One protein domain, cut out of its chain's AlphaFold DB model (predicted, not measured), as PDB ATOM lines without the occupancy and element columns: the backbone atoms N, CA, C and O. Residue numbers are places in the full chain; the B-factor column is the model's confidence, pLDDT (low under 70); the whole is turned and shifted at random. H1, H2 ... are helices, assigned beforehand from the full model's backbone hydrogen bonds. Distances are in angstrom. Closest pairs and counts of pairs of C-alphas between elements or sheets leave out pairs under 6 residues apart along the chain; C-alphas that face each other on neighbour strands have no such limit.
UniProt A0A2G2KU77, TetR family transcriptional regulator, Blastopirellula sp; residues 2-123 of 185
ATOM      1  N   ARG A   2       6.123  16.095 -50.751       89.94
ATOM      2  CA  ARG A   2       6.059  16.772 -52.072       89.94
ATOM      3  C   ARG A   2       5.763  15.854 -53.270       89.94
ATOM      4  O   ARG A   2       4.852  16.144 -54.031       89.94
ATOM      5  N   LYS A   3       6.496  14.742 -53.409       91.81
ATOM      6  CA  LYS A   3       6.260  13.758 -54.487       91.81
ATOM      7  C   LYS A   3       4.856  13.138 -54.420       91.81
ATOM      8  O   LYS A   3       4.240  12.922 -55.451       91.81
ATOM      9  N   LEU A   4       4.355  12.880 -53.211       90.06
ATOM     10  CA  LEU A   4       3.022  12.315 -52.999       90.06
ATOM     11  C   LEU A   4       1.924  13.325 -53.357       90.06
ATOM     12  O   LEU A   4       0.985  12.966 -54.049       90.06
ATOM     13  N   GLY A   5       2.080  14.594 -52.965       90.56
ATOM     14  CA  GLY A   5       1.150  15.659 -53.357       90.56
ATOM     15  C   GLY A   5       1.066  15.807 -54.877       90.56
ATOM     16  O   GLY A   5      -0.026  15.816 -55.431       90.56
ATOM     17  N   GLN A   6       2.214  15.793 -55.564       94.00
ATOM     18  CA  GLN A   6       2.260  15.812 -57.032       94.00
ATOM     19  C   GLN A   6       1.510  14.634 -57.666       94.00
ATOM     20  O   GLN A   6       0.742  14.850 -58.597       94.00
ATOM     21  N   LEU A   7       1.704  13.412 -57.157       93.06
ATOM     22  CA  LEU A   7       0.989  12.225 -57.645       93.06
ATOM     23  C   LEU A   7      -0.526  12.311 -57.416       93.06
ATOM     24  O   LEU A   7      -1.292  11.834 -58.244       93.06
ATOM     25  N   LEU A   8      -0.950  12.927 -56.313       93.31
ATOM     26  CA  LEU A   8      -2.357  13.089 -55.945       93.31
ATOM     27  C   LEU A   8      -3.001  14.364 -56.522       93.31
ATOM     28  O   LEU A   8      -4.178  14.609 -56.281       93.31
ATOM     29  N   GLY A   9      -2.250  15.187 -57.264       94.12
ATOM     30  CA  GLY A   9      -2.747  16.450 -57.820       94.12
ATOM     31  C   GLY A   9      -3.063  17.524 -56.770       94.12
ATOM     32  O   GLY A   9      -3.852  18.424 -57.043       94.12
ATOM     33  N   VAL A  10      -2.461  17.443 -55.578       93.38
ATOM     34  CA  VAL A  10      -2.673  18.386 -54.465       93.38
ATOM     35  C   VAL A  10      -1.360  18.993 -53.981       93.38
ATOM     36  O   VAL A  10      -0.266  18.458 -54.193       93.38
ATOM     37  N   GLU A  11      -1.444  20.116 -53.276       90.94
ATOM     38  CA  GLU A  11      -0.273  20.686 -52.622       90.94
ATOM     39  C   GLU A  11       0.186  19.817 -51.446       90.94
ATOM     40  O   GLU A  11      -0.608  19.194 -50.741       90.94
ATOM     41  N   ALA A  12       1.496  19.802 -51.184       86.06
ATOM     42  CA  ALA A  12       2.059  19.019 -50.085       86.06
ATOM     43  C   ALA A  12       1.469  19.407 -48.717       86.06
ATOM     44  O   ALA A  12       1.339  18.542 -47.855       86.06
ATOM     45  N   MET A  13       1.105  20.683 -48.535       89.69
ATOM     46  CA  MET A  13       0.468  21.183 -47.314       89.69
ATOM     47  C   MET A  13      -0.928  20.598 -47.093       89.69
ATOM     48  O   MET A  13      -1.290  20.343 -45.952       89.69
ATOM     49  N   SER A  14      -1.684  20.306 -48.156       90.56
ATOM     50  CA  SER A  14      -3.018  19.705 -48.039       90.56
ATOM     51  C   SER A  14      -2.973  18.318 -47.397       90.56
ATOM     52  O   SER A  14      -3.881  17.956 -46.658       90.56
ATOM     53  N   LEU A  15      -1.896  17.559 -47.624       87.88
ATOM     54  CA  LEU A  15      -1.710  16.243 -47.008       87.88
ATOM     55  C   LEU A  15      -1.527  16.338 -45.491       87.88
ATOM     56  O   LEU A  15      -2.009  15.469 -44.774       87.88
ATOM     57  N   TYR A  16      -0.894  17.405 -44.995       90.19
ATOM     58  CA  TYR A  16      -0.674  17.581 -43.558       90.19
ATOM     59  C   TYR A  16      -1.966  17.807 -42.753       90.19
ATOM     60  O   TYR A  16      -1.962  17.659 -41.537       90.19
ATOM     61  N   ASN A  17      -3.084  18.109 -43.423       89.69
ATOM     62  CA  ASN A  17      -4.402  18.163 -42.782       89.69
ATOM     63  C   ASN A  17      -4.951  16.772 -42.426       89.69
ATOM     64  O   ASN A  17      -5.874  16.672 -41.623       89.69
ATOM     65  N   HIS A  18      -4.424  15.717 -43.051       88.25
ATOM     66  CA  HIS A  18      -4.858  14.336 -42.839       88.25
ATOM     67  C   HIS A  18      -3.847  13.515 -42.044       88.25
ATOM     68  O   HIS A  18      -4.236  12.544 -41.411       88.25
ATOM     69  N   VAL A  19      -2.567  13.885 -42.112       89.19
ATOM     70  CA  VAL A  19      -1.456  13.167 -41.483       89.19
ATOM     71  C   VAL A  19      -0.420  14.152 -40.955       89.19
ATOM     72  O   VAL A  19       0.002  15.079 -41.640       89.19
ATOM     73  N   SER A  20       0.053  13.928 -39.744       87.31
ATOM     74  CA  SER A  20       0.970  14.810 -39.026       87.31
ATOM     75  C   SER A  20       2.371  14.814 -39.637       87.31
ATOM     76  O   SER A  20       3.078  15.822 -39.600       87.31
ATOM     77  N   ASN A  21       2.814  13.682 -40.190       88.62
ATOM     78  CA  ASN A  21       4.148  13.527 -40.763       88.62
ATOM     79  C   ASN A  21       4.221  12.348 -41.756       88.62
ATOM     80  O   ASN A  21       3.234  11.681 -42.059       88.62
ATOM     81  N   LYS A  22       5.418  12.115 -42.311       88.12
ATOM     82  CA  LYS A  22       5.668  10.998 -43.235       88.12
ATOM     83  C   LYS A  22       5.516   9.639 -42.545       88.12
ATOM     84  O   LYS A  22       5.095   8.700 -43.210       88.12
ATOM     85  N   ASP A  23       5.900   9.531 -41.279       88.00
ATOM     86  CA  ASP A  23       5.837   8.271 -40.545       88.00
ATOM     87  C   ASP A  23       4.392   7.815 -40.367       88.00
ATOM     88  O   ASP A  23       4.118   6.665 -40.660       88.00
ATOM     89  N   GLU A  24       3.453   8.722 -40.095       88.75
ATOM     90  CA  GLU A  24       2.023   8.389 -40.014       88.75
ATOM     91  C   GLU A  24       1.466   7.827 -41.336       88.75
ATOM     92  O   GLU A  24       0.656   6.903 -41.339       88.75
ATOM     93  N   ILE A  25       1.951   8.320 -42.484       90.44
ATOM     94  CA  ILE A  25       1.619   7.716 -43.785       90.44
ATOM     95  C   ILE A  25       2.198   6.307 -43.887       90.44
ATOM     96  O   ILE A  25       1.517   5.403 -44.357       90.44
ATOM     97  N   LEU A  26       3.467   6.126 -43.512       91.06
ATOM     98  CA  LEU A  26       4.109   4.815 -43.585       91.06
ATOM     99  C   LEU A  26       3.391   3.809 -42.686       91.06
ATOM    100  O   LEU A  26       3.117   2.709 -43.147       91.06
ATOM    101  N   ASP A  27       3.033   4.209 -41.471       90.38
ATOM    102  CA  ASP A  27       2.304   3.382 -40.513       90.38
ATOM    103  C   ASP A  27       0.926   2.996 -41.078       90.38
ATOM    104  O   ASP A  27       0.545   1.828 -41.037       90.38
ATOM    105  N   GLY A  28       0.217   3.941 -41.708       92.56
ATOM    106  CA  GLY A  28      -1.056   3.666 -42.380       92.56
ATOM    107  C   GLY A  28      -0.934   2.707 -43.569       92.56
ATOM    108  O   GLY A  28      -1.742   1.791 -43.706       92.56
ATOM    109  N   ILE A  29       0.078   2.868 -44.430       93.50
ATOM    110  CA  ILE A  29       0.286   1.964 -45.576       93.50
ATOM    111  C   ILE A  29       0.732   0.576 -45.088       93.50
ATOM    112  O   ILE A  29       0.303  -0.434 -45.644       93.50
ATOM    113  N   VAL A  30       1.545   0.503 -44.033       94.12
ATOM    114  CA  VAL A  30       1.915  -0.769 -43.398       94.12
ATOM    115  C   VAL A  30       0.687  -1.471 -42.822       94.12
ATOM    116  O   VAL A  30       0.546  -2.672 -43.028       94.12
ATOM    117  N   ASP A  31      -0.231  -0.750 -42.171       95.75
ATOM    118  CA  ASP A  31      -1.476  -1.341 -41.664       95.75
ATOM    119  C   ASP A  31      -2.386  -1.844 -42.800       95.75
ATOM    120  O   ASP A  31      -3.033  -2.880 -42.670       95.75
ATOM    121  N   ILE A  32      -2.385  -1.174 -43.960       96.25
ATOM    122  CA  ILE A  32      -3.073  -1.677 -45.160       96.25
ATOM    123  C   ILE A  32      -2.447  -2.996 -45.627       96.25
ATOM    124  O   ILE A  32      -3.180  -3.955 -45.850       96.25
ATOM    125  N   VAL A  33      -1.119  -3.086 -45.719       96.88
ATOM    126  CA  VAL A  33      -0.435  -4.342 -46.082       96.88
ATOM    127  C   VAL A  33      -0.736  -5.442 -45.064       96.88
ATOM    128  O   VAL A  33      -1.065  -6.562 -45.442       96.88
ATOM    129  N   ALA A  34      -0.695  -5.120 -43.771       96.06
ATOM    130  CA  ALA A  34      -1.054  -6.040 -42.698       96.06
ATOM    131  C   ALA A  34      -2.495  -6.557 -42.806       96.06
ATOM    132  O   ALA A  34      -2.771  -7.685 -42.413       96.06
ATOM    133  N   SER A  35      -3.417  -5.757 -43.352       97.44
ATOM    134  CA  SER A  35      -4.812  -6.166 -43.550       97.44
ATOM    135  C   SER A  35      -4.998  -7.261 -44.598       97.44
ATOM    136  O   SER A  35      -6.046  -7.902 -44.613       97.44
ATOM    137  N   GLU A  36      -3.993  -7.481 -45.447       98.31
ATOM    138  CA  GLU A  36      -3.973  -8.559 -46.435       98.31
ATOM    139  C   GLU A  36      -3.473  -9.888 -45.850       98.31
ATOM    140  O   GLU A  36      -3.562 -10.907 -46.530       98.31
ATOM    141  N   ILE A  37      -2.920  -9.880 -44.632       98.00
ATOM    142  CA  ILE A  37      -2.439 -11.086 -43.956       98.00
ATOM    143  C   ILE A  37      -3.622 -11.783 -43.289       98.00
ATOM    144  O   ILE A  37      -4.342 -11.184 -42.483       98.00
ATOM    145  N   ASP A  38      -3.787 -13.069 -43.584       98.19
ATOM    146  CA  ASP A  38      -4.826 -13.878 -42.959       98.19
ATOM    147  C   ASP A  38      -4.587 -14.007 -41.454       98.19
ATOM    148  O   ASP A  38      -3.482 -14.298 -40.980       98.19
ATOM    149  N   VAL A  39      -5.660 -13.821 -40.690       98.00
ATOM    150  CA  VAL A  39      -5.655 -14.034 -39.245       98.00
ATOM    151  C   VAL A  39      -5.986 -15.496 -38.927       98.00
ATOM    152  O   VAL A  39      -6.813 -16.107 -39.607       98.00
ATOM    153  N   PRO A  40      -5.358 -16.084 -37.899       97.88
ATOM    154  CA  PRO A  40      -5.581 -17.478 -37.545       97.88
ATOM    155  C   PRO A  40      -6.995 -17.683 -36.988       97.88
ATOM    156  O   PRO A  40      -7.543 -16.826 -36.293       97.88
ATOM    157  N   SER A  41      -7.579 -18.849 -37.263       95.56
ATOM    158  CA  SER A  41      -8.854 -19.248 -36.660       95.56
ATOM    159  C   SER A  41      -8.661 -19.656 -35.200       95.56
ATOM    160  O   SER A  41      -7.787 -20.462 -34.890       95.56
ATOM    161  N   ILE A  42      -9.505 -19.136 -34.310       97.12
ATOM    162  CA  ILE A  42      -9.465 -19.423 -32.871       97.12
ATOM    163  C   ILE A  42     -10.295 -20.682 -32.556       97.12
ATOM    164  O   ILE A  42     -11.379 -20.864 -33.109       97.12
ATOM    165  N   GLY A  43      -9.796 -21.537 -31.655       91.62
ATOM    166  CA  GLY A  43     -10.512 -22.720 -31.145       91.62
ATOM    167  C   GLY A  43     -10.445 -23.978 -32.025       91.62
ATOM    168  O   GLY A  43     -11.130 -24.958 -31.738       91.62
ATOM    169  N   GLY A  44      -9.650 -23.958 -33.099       92.50
ATOM    170  CA  GLY A  44      -9.416 -25.103 -33.987       92.50
ATOM    171  C   GLY A  44      -8.037 -25.749 -33.806       92.50
ATOM    172  O   GLY A  44      -7.411 -25.645 -32.753       92.50
ATOM    173  N   ASP A  45      -7.544 -26.401 -34.864       96.75
ATOM    174  CA  ASP A  45      -6.155 -26.867 -34.928       96.75
ATOM    175  C   ASP A  45      -5.208 -25.662 -35.017       96.75
ATOM    176  O   ASP A  45      -5.056 -25.026 -36.066       96.75
ATOM    177  N   TRP A  46      -4.579 -25.349 -33.888       97.44
ATOM    178  CA  TRP A  46      -3.706 -24.194 -33.746       97.44
ATOM    179  C   TRP A  46      -2.467 -24.272 -34.644       97.44
ATOM    180  O   TRP A  46      -2.032 -23.241 -35.154       97.44
ATOM    181  N   LYS A  47      -1.914 -25.469 -34.895       97.69
ATOM    182  CA  LYS A  47      -0.743 -25.630 -35.771       97.69
ATOM    183  C   LYS A  47      -1.118 -25.311 -37.202       97.69
ATOM    184  O   LYS A  47      -0.417 -24.549 -37.864       97.69
ATOM    185  N   MET A  48      -2.246 -25.849 -37.662       98.12
ATOM    186  CA  MET A  48      -2.768 -25.541 -38.989       98.12
ATOM    187  C   MET A  48      -3.053 -24.039 -39.133       98.12
ATOM    188  O   MET A  48      -2.657 -23.440 -40.133       98.12
ATOM    189  N   ALA A  49      -3.671 -23.414 -38.126       98.31
ATOM    190  CA  ALA A  49      -3.972 -21.983 -38.140       98.31
ATOM    191  C   ALA A  49      -2.699 -21.112 -38.165       98.31
ATOM    192  O   ALA A  49      -2.611 -20.176 -38.962       98.31
ATOM    193  N   MET A  50      -1.688 -21.438 -37.350       98.38
ATOM    194  CA  MET A  50      -0.390 -20.751 -37.362       98.38
ATOM    195  C   MET A  50       0.336 -20.936 -38.696       98.38
ATOM    196  O   MET A  50       0.901 -19.973 -39.220       98.38
ATOM    197  N   ARG A  51       0.281 -22.141 -39.280       98.38
ATOM    198  CA  ARG A  51       0.876 -22.441 -40.589       98.38
ATOM    199  C   ARG A  51       0.256 -21.601 -41.701       98.38
ATOM    200  O   ARG A  51       0.984 -21.008 -42.496       98.38
ATOM    201  N   GLN A  52      -1.074 -21.524 -41.740       98.38
ATOM    202  CA  GLN A  52      -1.815 -20.731 -42.727       98.38
ATOM    203  C   GLN A  52      -1.482 -19.243 -42.611       98.38
ATOM    204  O   GLN A  52      -1.052 -18.635 -43.587       98.38
ATOM    205  N   ARG A  53      -1.580 -18.684 -41.400       97.94
ATOM    206  CA  ARG A  53      -1.220 -17.292 -41.102       97.94
ATOM    207  C   ARG A  53       0.219 -16.961 -41.515       97.94
ATOM    208  O   ARG A  53       0.453 -15.947 -42.162       97.94
ATOM    209  N   ALA A  54       1.189 -17.801 -41.150       98.50
ATOM    210  CA  ALA A  54       2.601 -17.586 -41.478       98.50
ATOM    211  C   ALA A  54       2.871 -17.651 -42.991       98.50
ATOM    212  O   ALA A  54       3.648 -16.853 -43.516       98.50
ATOM    213  N   THR A  55       2.198 -18.564 -43.697       98.50
ATOM    214  CA  THR A  55       2.270 -18.665 -45.163       98.50
ATOM    215  C   THR A  55       1.672 -17.421 -45.821       98.50
ATOM    216  O   THR A  55       2.320 -16.807 -46.664       98.50
ATOM    217  N   SER A  56       0.495 -16.983 -45.366       98.56
ATOM    218  CA  SER A  56      -0.164 -15.759 -45.837       98.56
ATOM    219  C   SER A  56       0.718 -14.523 -45.614       98.56
ATOM    220  O   SER A  56       0.952 -13.740 -46.536       98.56
ATOM    221  N   ALA A  57       1.325 -14.392 -44.429       98.19
ATOM    222  CA  ALA A  57       2.276 -13.323 -44.133       98.19
ATOM    223  C   ALA A  57       3.479 -13.343 -45.091       98.19
ATOM    224  O   ALA A  57       3.842 -12.305 -45.642       98.19
ATOM    225  N   HIS A  58       4.073 -14.515 -45.342       98.31
ATOM    226  CA  HIS A  58       5.160 -14.656 -46.311       98.31
ATOM    227  C   HIS A  58       4.744 -14.190 -47.716       98.31
ATOM    228  O   HIS A  58       5.444 -13.385 -48.330       98.31
ATOM    229  N   GLU A  59       3.595 -14.644 -48.215       98.31
ATOM    230  CA  GLU A  59       3.086 -14.296 -49.547       98.31
ATOM    231  C   GLU A  59       2.784 -12.800 -49.692       98.31
ATOM    232  O   GLU A  59       3.148 -12.179 -50.695       98.31
ATOM    233  N   VAL A  60       2.162 -12.191 -48.682       98.38
ATOM    234  CA  VAL A  60       1.907 -10.744 -48.637       98.38
ATOM    235  C   VAL A  60       3.225  -9.967 -48.671       98.38
ATOM    236  O   VAL A  60       3.365  -9.021 -49.447       98.38
ATOM    237  N   LEU A  61       4.221 -10.378 -47.887       97.06
ATOM    238  CA  LEU A  61       5.519  -9.699 -47.833       97.06
ATOM    239  C   LEU A  61       6.361  -9.905 -49.098       97.06
ATOM    240  O   LEU A  61       7.131  -9.015 -49.458       97.06
ATOM    241  N   LEU A  62       6.180 -11.013 -49.824       97.00
ATOM    242  CA  LEU A  62       6.742 -11.169 -51.168       97.00
ATOM    243  C   LEU A  62       6.118 -10.185 -52.169       97.00
ATOM    244  O   LEU A  62       6.830  -9.650 -53.019       97.00
ATOM    245  N   ARG A  63       4.810  -9.910 -52.065       97.69
ATOM    246  CA  ARG A  63       4.124  -8.906 -52.904       97.69
ATOM    247  C   ARG A  63       4.502  -7.472 -52.533       97.69
ATOM    248  O   ARG A  63       4.491  -6.598 -53.401       97.69
ATOM    249  N   HIS A  64       4.901  -7.242 -51.281       97.19
ATOM    250  CA  HIS A  64       5.297  -5.932 -50.759       97.19
ATOM    251  C   HIS A  64       6.713  -5.940 -50.140       97.19
ATOM    252  O   HIS A  64       6.851  -5.705 -48.937       97.19
ATOM    253  N   PRO A  65       7.795  -6.119 -50.930       94.69
ATOM    254  CA  PRO A  65       9.161  -6.308 -50.406       94.69
ATOM    255  C   PRO A  65       9.685  -5.181 -49.502       94.69
ATOM    256  O   PRO A  65      10.585  -5.377 -48.688       94.69
ATOM    257  N   TRP A  66       9.134  -3.974 -49.649       93.88
ATOM    258  CA  TRP A  66       9.493  -2.789 -48.870       93.88
ATOM    259  C   TRP A  66       8.876  -2.780 -47.458       93.88
ATOM    260  O   TRP A  66       9.319  -2.002 -46.611       93.88
ATOM    261  N   ALA A  67       7.859  -3.608 -47.197       94.00
ATOM    262  CA  ALA A  67       7.056  -3.552 -45.978       94.00
ATOM    263  C   ALA A  67       7.722  -4.243 -44.782       94.00
ATOM    264  O   ALA A  67       7.623  -3.734 -43.667       94.00
ATOM    265  N   THR A  68       8.451  -5.347 -44.995       92.38
ATOM    266  CA  THR A  68       9.004  -6.181 -43.910       92.38
ATOM    267  C   THR A  68       9.817  -5.369 -42.904       92.38
ATOM    268  O   THR A  68       9.583  -5.452 -41.702       92.38
ATOM    269  N   MET A  69      10.725  -4.511 -43.384       91.00
ATOM    270  CA  MET A  69      11.553  -3.680 -42.502       91.00
ATOM    271  C   MET A  69      10.747  -2.627 -41.735       91.00
ATOM    272  O   MET A  69      11.115  -2.280 -40.615       91.00
ATOM    273  N   LEU A  70       9.661  -2.108 -42.312       91.50
ATOM    274  CA  LEU A  70       8.794  -1.150 -41.626       91.50
ATOM    275  C   LEU A  70       7.943  -1.839 -40.556       91.50
ATOM    276  O   LEU A  70       7.791  -1.281 -39.476       91.50
ATOM    277  N   ILE A  71       7.476  -3.063 -40.820       89.81
ATOM    278  CA  ILE A  71       6.721  -3.868 -39.853       89.81
ATOM    279  C   ILE A  71       7.572  -4.161 -38.611       89.81
ATOM    280  O   ILE A  71       7.115  -3.941 -37.496       89.81
ATOM    281  N   VAL A  72       8.827  -4.589 -38.770       88.81
ATOM    282  CA  VAL A  72       9.651  -5.014 -37.619       88.81
ATOM    283  C   VAL A  72      10.287  -3.870 -36.824       88.81
ATOM    284  O   VAL A  72      10.765  -4.089 -35.717       88.81
ATOM    285  N   SER A  73      10.347  -2.653 -37.376       86.69
ATOM    286  CA  SER A  73      11.076  -1.525 -36.765       86.69
ATOM    287  C   SER A  73      10.182  -0.495 -36.072       86.69
ATOM    288  O   SER A  73      10.683   0.530 -35.601       86.69
ATOM    289  N   ARG A  74       8.866  -0.728 -36.022       83.06
ATOM    290  CA  ARG A  74       7.869   0.259 -35.591       83.06
ATOM    291  C   ARG A  74       6.837  -0.349 -34.652       83.06
ATOM    292  O   ARG A  74       6.499  -1.525 -34.748       83.06
ATOM    293  N   ALA A  75       6.302   0.485 -33.764       78.75
ATOM    294  CA  ALA A  75       5.125   0.136 -32.982       78.75
ATOM    295  C   ALA A  75       3.882   0.220 -33.883       78.75
ATOM    296  O   ALA A  75       3.311   1.293 -34.072       78.75
ATOM    297  N   ASN A  76       3.474  -0.909 -34.456       77.44
ATOM    298  CA  ASN A  76       2.327  -0.971 -35.358       77.44
ATOM    299  C   ASN A  76       1.028  -1.128 -34.561       77.44
ATOM    300  O   ASN A  76       0.564  -2.234 -34.306       77.44
ATOM    301  N   VAL A  77       0.438   0.001 -34.173       84.69
ATOM    302  CA  VAL A  77      -0.850   0.057 -33.453       84.69
ATOM    303  C   VAL A  77      -2.039   0.332 -34.383       84.69
ATOM    304  O   VAL A  77      -3.092   0.790 -33.943       84.69
ATOM    305  N   GLY A  78      -1.868   0.078 -35.682       91.69
ATOM    306  CA  GLY A  78      -2.948   0.137 -36.661       91.69
ATOM    307  C   GLY A  78      -3.983  -0.973 -36.445       91.69
ATOM    308  O   GLY A  78      -3.715  -1.984 -35.792       91.69
ATOM    309  N   GLN A  79      -5.199  -0.779 -36.960       95.69
ATOM    310  CA  GLN A  79      -6.310  -1.692 -36.687       95.69
ATOM    311  C   GLN A  79      -6.050  -3.097 -37.230       95.69
ATOM    312  O   GLN A  79      -6.465  -4.069 -36.603       95.69
ATOM    313  N   ALA A  80      -5.414  -3.225 -38.396       96.56
ATOM    314  CA  ALA A  80      -5.121  -4.536 -38.958       96.56
ATOM    315  C   ALA A  80      -4.065  -5.275 -38.147       96.56
ATOM    316  O   ALA A  80      -4.256  -6.451 -37.842       96.56
ATOM    317  N   MET A  81      -3.012  -4.577 -37.733       95.00
ATOM    318  CA  MET A  81      -1.972  -5.199 -36.927       95.00
ATOM    319  C   MET A  81      -2.459  -5.572 -35.526       95.00
ATOM    320  O   MET A  81      -2.181  -6.673 -35.062       95.00
ATOM    321  N   LEU A  82      -3.289  -4.736 -34.895       96.38
ATOM    322  CA  LEU A  82      -3.941  -5.095 -33.633       96.38
ATOM    323  C   LEU A  82      -4.794  -6.363 -33.773       96.38
ATOM    324  O   LEU A  82      -4.666  -7.259 -32.947       96.38
ATOM    325  N   ARG A  83      -5.607  -6.487 -34.834       97.38
ATOM    326  CA  ARG A  83      -6.388  -7.714 -35.092       97.38
ATOM    327  C   ARG A  83      -5.500  -8.932 -35.334       97.38
ATOM    328  O   ARG A  83      -5.817 -10.011 -34.851       97.38
ATOM    329  N   TYR A  84      -4.417  -8.769 -36.092       96.94
ATOM    330  CA  TYR A  84      -3.475  -9.847 -36.385       96.94
ATOM    331  C   TYR A  84      -2.821 -10.380 -35.110       96.94
ATOM    332  O   TYR A  84      -2.820 -11.591 -34.879       96.94
ATOM    333  N   VAL A  85      -2.311  -9.488 -34.257       96.38
ATOM    334  CA  VAL A  85      -1.676  -9.869 -32.989       96.38
ATOM    335  C   VAL A  85      -2.699 -10.467 -32.027       96.38
ATOM    336  O   VAL A  85      -2.459 -11.550 -31.499       96.38
ATOM    337  N   ASP A  86      -3.855  -9.825 -31.851       97.94
ATOM    338  CA  ASP A  86      -4.913 -10.298 -30.949       97.94
ATOM    339  C   ASP A  86      -5.413 -11.697 -31.336       97.94
ATOM    340  O   ASP A  86      -5.432 -12.596 -30.499       97.94
ATOM    341  N   ALA A  87      -5.695 -11.940 -32.621       98.38
ATOM    342  CA  ALA A  87      -6.106 -13.260 -33.100       98.38
ATOM    343  C   ALA A  87      -4.997 -14.316 -32.946       98.38
ATOM    344  O   ALA A  87      -5.284 -15.470 -32.627       98.38
ATOM    345  N   THR A  88      -3.730 -13.933 -33.142       98.25
ATOM    346  CA  THR A  88      -2.578 -14.830 -32.943       98.25
ATOM    347  C   THR A  88      -2.465 -15.267 -31.493       98.25
ATOM    348  O   THR A  88      -2.410 -16.465 -31.213       98.25
ATOM    349  N   ILE A  89      -2.481 -14.306 -30.571       98.19
ATOM    350  CA  ILE A  89      -2.435 -14.592 -29.140       98.19
ATOM    351  C   ILE A  89      -3.675 -15.390 -28.734       98.19
ATOM    352  O   ILE A  89      -3.525 -16.439 -28.117       98.19
ATOM    353  N   GLY A  90      -4.876 -14.984 -29.148       98.31
ATOM    354  CA  GLY A  90      -6.122 -15.698 -28.857       98.31
ATOM    355  C   GLY A  90      -6.106 -17.156 -29.326       98.31
ATOM    356  O   GLY A  90      -6.459 -18.051 -28.563       98.31
ATOM    357  N   CYS A  91      -5.616 -17.425 -30.540       98.44
ATOM    358  CA  CYS A  91      -5.467 -18.786 -31.058       98.44
ATOM    359  C   CYS A  91      -4.529 -19.641 -30.190       98.44
ATOM    360  O   CYS A  91      -4.821 -20.810 -29.945       98.44
ATOM    361  N   LEU A  92      -3.410 -19.078 -29.726       97.56
ATOM    362  CA  LEU A  92      -2.445 -19.788 -28.881       97.56
ATOM    363  C   LEU A  92      -2.975 -19.987 -27.453       97.56
ATOM    364  O   LEU A  92      -2.803 -21.059 -26.879       97.56
ATOM    365  N   ILE A  93      -3.664 -18.995 -26.883       97.50
ATOM    366  CA  ILE A  93      -4.292 -19.118 -25.562       97.50
ATOM    367  C   ILE A  93      -5.347 -20.228 -25.562       97.50
ATOM    368  O   ILE A  93      -5.290 -21.117 -24.714       97.50
ATOM    369  N   GLU A  94      -6.252 -20.248 -26.543       97.12
ATOM    370  CA  GLU A  94      -7.276 -21.300 -26.661       97.12
ATOM    371  C   GLU A  94      -6.674 -22.685 -26.950       97.12
ATOM    372  O   GLU A  94      -7.268 -23.711 -26.624       97.12
ATOM    373  N   ALA A  95      -5.463 -22.735 -27.508       95.94
ATOM    374  CA  ALA A  95      -4.719 -23.979 -27.679       95.94
ATOM    375  C   ALA A  95      -4.089 -24.508 -26.376       95.94
ATOM    376  O   ALA A  95      -3.626 -25.651 -26.355       95.94
ATOM    377  N   GLY A  96      -4.075 -23.709 -25.302       94.88
ATOM    378  CA  GLY A  96      -3.545 -24.069 -23.983       94.88
ATOM    379  C   GLY A  96      -2.200 -23.429 -23.626       94.88
ATOM    380  O   GLY A  96      -1.596 -23.807 -22.626       94.88
ATOM    381  N   PHE A  97      -1.701 -22.471 -24.411       96.44
ATOM    382  CA  PHE A  97      -0.489 -21.733 -24.049       96.44
ATOM    383  C   PHE A  97      -0.795 -20.684 -22.968       96.44
ATOM    384  O   PHE A  97      -1.864 -20.080 -22.944       96.44
ATOM    385  N   SER A  98       0.172 -20.402 -22.087       96.00
ATOM    386  CA  SER A  98       0.121 -19.200 -21.244       96.00
ATOM    387  C   SER A  98       0.463 -17.953 -22.065       96.00
ATOM    388  O   SER A  98       1.127 -18.063 -23.093       96.00
ATOM    389  N   TYR A  99       0.099 -16.753 -21.598       96.50
ATOM    390  CA  TYR A  99       0.430 -15.501 -22.301       96.50
ATOM    391  C   TYR A  99       1.926 -15.340 -22.593       96.50
ATOM    392  O   TYR A  99       2.292 -14.950 -23.696       96.50
ATOM    393  N   THR A 100       2.799 -15.693 -21.646       96.44
ATOM    394  CA  THR A 100       4.255 -15.637 -21.855       96.44
ATOM    395  C   THR A 100       4.705 -16.594 -22.957       96.44
ATOM    396  O   THR A 100       5.509 -16.227 -23.808       96.44
ATOM    397  N   LYS A 101       4.174 -17.821 -22.977       96.50
ATOM    398  CA  LYS A 101       4.513 -18.792 -24.023       96.50
ATOM    399  C   LYS A 101       3.908 -18.409 -25.373       96.50
ATOM    400  O   LYS A 101       4.558 -18.617 -26.389       96.50
ATOM    401  N   ALA A 102       2.704 -17.835 -25.386       97.25
ATOM    402  CA  ALA A 102       2.050 -17.339 -26.591       97.25
ATOM    403  C   ALA A 102       2.837 -16.178 -27.220       97.25
ATOM    404  O   ALA A 102       3.053 -16.180 -28.428       97.25
ATOM    405  N   ASP A 103       3.338 -15.242 -26.407       96.81
ATOM    406  CA  ASP A 103       4.228 -14.171 -26.867       96.81
ATOM    407  C   ASP A 103       5.527 -14.732 -27.469       96.81
ATOM    408  O   ASP A 103       5.889 -14.390 -28.594       96.81
ATOM    409  N   HIS A 104       6.202 -15.662 -26.784       96.81
ATOM    410  CA  HIS A 104       7.406 -16.299 -27.328       96.81
ATOM    411  C   HIS A 104       7.141 -17.083 -28.619       96.81
ATOM    412  O   HIS A 104       7.929 -16.990 -29.561       96.81
ATOM    413  N   ALA A 105       6.032 -17.824 -28.685       97.44
ATOM    414  CA  ALA A 105       5.618 -18.561 -29.874       97.44
ATOM    415  C   ALA A 105       5.364 -17.621 -31.056       97.44
ATOM    416  O   ALA A 105       5.912 -17.832 -32.139       97.44
ATOM    417  N   TRP A 106       4.597 -16.553 -30.829       96.81
ATOM    418  CA  TRP A 106       4.338 -15.526 -31.829       96.81
ATOM    419  C   TRP A 106       5.642 -14.909 -32.353       96.81
ATOM    420  O   TRP A 106       5.879 -14.918 -33.562       96.81
ATOM    421  N   ASN A 107       6.521 -14.449 -31.458       96.38
ATOM    422  CA  ASN A 107       7.795 -13.839 -31.840       96.38
ATOM    423  C   ASN A 107       8.706 -14.809 -32.608       96.38
ATOM    424  O   ASN A 107       9.367 -14.393 -33.560       96.38
ATOM    425  N   ALA A 108       8.749 -16.090 -32.226       97.81
ATOM    426  CA  ALA A 108       9.557 -17.101 -32.905       97.81
ATOM    427  C   ALA A 108       9.068 -17.363 -34.336       97.81
ATOM    428  O   ALA A 108       9.873 -17.365 -35.271       97.81
ATOM    429  N   ILE A 109       7.753 -17.530 -34.512       98.06
ATOM    430  CA  ILE A 109       7.128 -17.739 -35.824       98.06
ATOM    431  C   ILE A 109       7.376 -16.524 -36.721       98.06
ATOM    432  O   ILE A 109       7.875 -16.673 -37.834       98.06
ATOM    433  N   ASP A 110       7.088 -15.316 -36.235       97.00
ATOM    434  CA  ASP A 110       7.195 -14.106 -37.052       97.00
ATOM    435  C   ASP A 110       8.649 -13.762 -37.383       97.00
ATOM    436  O   ASP A 110       8.952 -13.422 -38.525       97.00
ATOM    437  N   SER A 111       9.581 -13.937 -36.440       96.75
ATOM    438  CA  SER A 111      11.014 -13.750 -36.710       96.75
ATOM    439  C   SER A 111      11.511 -14.691 -37.806       96.75
ATOM    440  O   SER A 111      12.272 -14.272 -38.682       96.75
ATOM    441  N   TYR A 112      11.058 -15.950 -37.789       98.19
ATOM    442  CA  TYR A 112      11.369 -16.910 -38.840       98.19
ATOM    443  C   TYR A 112      10.771 -16.484 -40.185       98.19
ATOM    444  O   TYR A 112      11.507 -16.399 -41.168       98.19
ATOM    445  N   VAL A 113       9.481 -16.139 -40.231       98.00
ATOM    446  CA  VAL A 113       8.802 -15.698 -41.464       98.00
ATOM    447  C   VAL A 113       9.478 -14.461 -42.055       98.00
ATOM    448  O   VAL A 113       9.777 -14.437 -43.252       98.00
ATOM    449  N   TYR A 114       9.767 -13.440 -41.247       95.94
ATOM    450  CA  TYR A 114      10.413 -12.214 -41.715       95.94
ATOM    451  C   TYR A 114      11.836 -12.479 -42.206       95.94
ATOM    452  O   TYR A 114      12.196 -12.047 -43.303       95.94
ATOM    453  N   GLY A 115      12.630 -13.227 -41.433       96.44
ATOM    454  CA  GLY A 115      13.995 -13.593 -41.802       96.44
ATOM    455  C   GLY A 115      14.047 -14.413 -43.092       96.44
ATOM    456  O   GLY A 115      14.819 -14.088 -43.994       96.44
ATOM    457  N   PHE A 116      13.180 -15.418 -43.214       97.25
ATOM    458  CA  PHE A 116      13.049 -16.231 -44.420       97.25
ATOM    459  C   PHE A 116      12.654 -15.378 -45.627       97.25
ATOM    460  O   PHE A 116      13.285 -15.454 -46.681       97.25
ATOM    461  N   THR A 117      11.638 -14.523 -45.477       96.38
ATOM    462  CA  THR A 117      11.151 -13.667 -46.566       96.38
ATOM    463  C   THR A 117      12.241 -12.721 -47.055       96.38
ATOM    464  O   THR A 117      12.443 -12.591 -48.261       96.38
ATOM    465  N   LEU A 118      12.995 -12.106 -46.140       95.06
ATOM    466  CA  LEU A 118      14.123 -11.248 -46.496       95.06
ATOM    467  C   LEU A 118      15.223 -12.019 -47.229       95.06
ATOM    468  O   LEU A 118      15.738 -11.515 -48.224       95.06
ATOM    469  N   GLN A 119      15.566 -13.231 -46.787       94.50
ATOM    470  CA  GLN A 119      16.550 -14.064 -47.484       94.50
ATOM    471  C   GLN A 119      16.077 -14.444 -48.888       94.50
ATOM    472  O   GLN A 119      16.858 -14.351 -49.827       94.50
ATOM    473  N   LYS A 120      14.798 -14.802 -49.047       93.69
ATOM    474  CA  LYS A 120      14.215 -15.147 -50.349       93.69
ATOM    475  C   LYS A 120      14.191 -13.957 -51.310       93.69
ATOM    476  O   LYS A 120      14.569 -14.102 -52.464       93.69
ATOM    477  N   LEU A 121      13.795 -12.777 -50.832       92.81
ATOM    478  CA  LEU A 121      13.764 -11.544 -51.629       92.81
ATOM    479  C   LEU A 121      15.154 -11.058 -52.057       92.81
ATOM    480  O   LEU A 121      15.272 -10.364 -53.061       92.81
ATOM    481  N   ASN A 122      16.186 -11.387 -51.278       92.50
ATOM    482  CA  ASN A 122      17.563 -10.957 -51.518       92.50
ATOM    483  C   ASN A 122      18.473 -12.124 -51.924       92.50
ATOM    484  O   ASN A 122      19.696 -12.003 -51.823       92.50
ATOM    485  N   PHE A 123      17.900 -13.256 -52.349       91.56
ATOM    486  CA  PHE A 123      18.693 -14.378 -52.828       91.56
ATOM    487  C   PHE A 123      19.491 -13.914 -54.061       91.56
ATOM    488  O   PHE A 123      18.917 -13.298 -54.959       91.56
TER     489      PHE A 123
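What this domain is: This is residues 2 to 123 of the 185 residues of the protein "TetR family transcriptional regulator" of Blastopirellula sp (UniProt A0A2G2KU77). The longest helix, H7, and H6 make a V near their linked ends, and H4 packs on both arms of it. At the open side of the V, short H5 and the inner end of H3 pack on each other, and H3 leads away to a small head, the corner of H1 and H2, so that body, H3 and head follow one another along the longest axis. The printed part has 122 residues with seven named helices, H1 to H7 in order along the chain, and no named strand; the class is all helix. The whole is only just loose, close to compact, with a radius of gyration of the C-alphas of 16.7 A, and elongated, spanning 53 by 34 by 20 A.

How they stand to each other: H7, residues 99 to 121, touches H4, residues 46 to 63; the closest C-alphas are those of His 58 and Thr 117, 6.1 A apart. These two run the same way at a shallow tilt of 34.7 degrees, only just short of steep, and H4 touches H7 with residues 54 to 62 alone. H7 also touches H6, residues 79 to 94, with the C-alphas of Leu 92 and Ala 102 closest at 5.6 A. H6 and H7 run opposite ways at a steep tilt of 55 degrees, and they touch through residues 88 to 93 of H6 and 99 to 106 of H7 alone. H6 is the hub, touching three other helices. It touches H4 at a shallow tilt of 24 degrees, opposite ways, where the closest C-alphas, those of Trp 46 and Cys 91, are 6.3 A apart. H6 touches H3, residues 22 to 34, with residues 79 to 84 alone, and H3 uses residues 31 to 34 alone; the closest C-alphas are those of Asp 31 and Ala 80, at 5.6 A. H3 and H6 run the same way at a steep tilt of 45 degrees. H5, residues 67 to 72, touches H3 about perpendicular, at 79 degrees, with the C-alphas of Val 30 and Ala 67 closest at 6.4 A. H5 and H7 are close but not clearly touching, the closest C-alphas being those of Thr 68 and Tyr 114, 6.6 A apart. H3 and H7 are apart. H1, residues 2 to 8, and H2, residues 12 to 15, touch only at the corner by their link, with the C-alphas of Gly 5 and Ala 12 closest at 4.8 A; both are apart from H3, H4, H5, H6 and H7. In H1, H3, H4, H5, H6 and H7 every O i to N i+4 pair is within hydrogen-bond range; H2 is too short for such a pair, and its one O i to N i+3 pair is within range.

Where its parts are: H7 measures 32.5 A from C-alpha 99 at (0.430, -15.501, -22.301) to C-alpha 121 at (13.764, -11.544, -51.629). H4 is 25.7 A long over residues 46 to 63, H6 22.0 A over residues 79 to 94 and H3 18.3 A over residues 22 to 34. H5, residues 67 to 72, H1, residues 2 to 8, and H2, residues 12 to 15, are the short ones. H1 begins with C-alpha 2 at (6.059, 16.772, -52.072).

The domain as a whole: The C-alphas of Glu 11 and Gly 96 are the two farthest apart, at 53.2 A. The printed part has no cut. The link from H3 to H4, 11 residues, is long; the links H1 to H2, H4 to H5 and H6 to H7 are tight, and those from H2 to H3 and H5 to H6 are short. The mean pLDDT of the printed part is 94.4, and no printed residue is under 70.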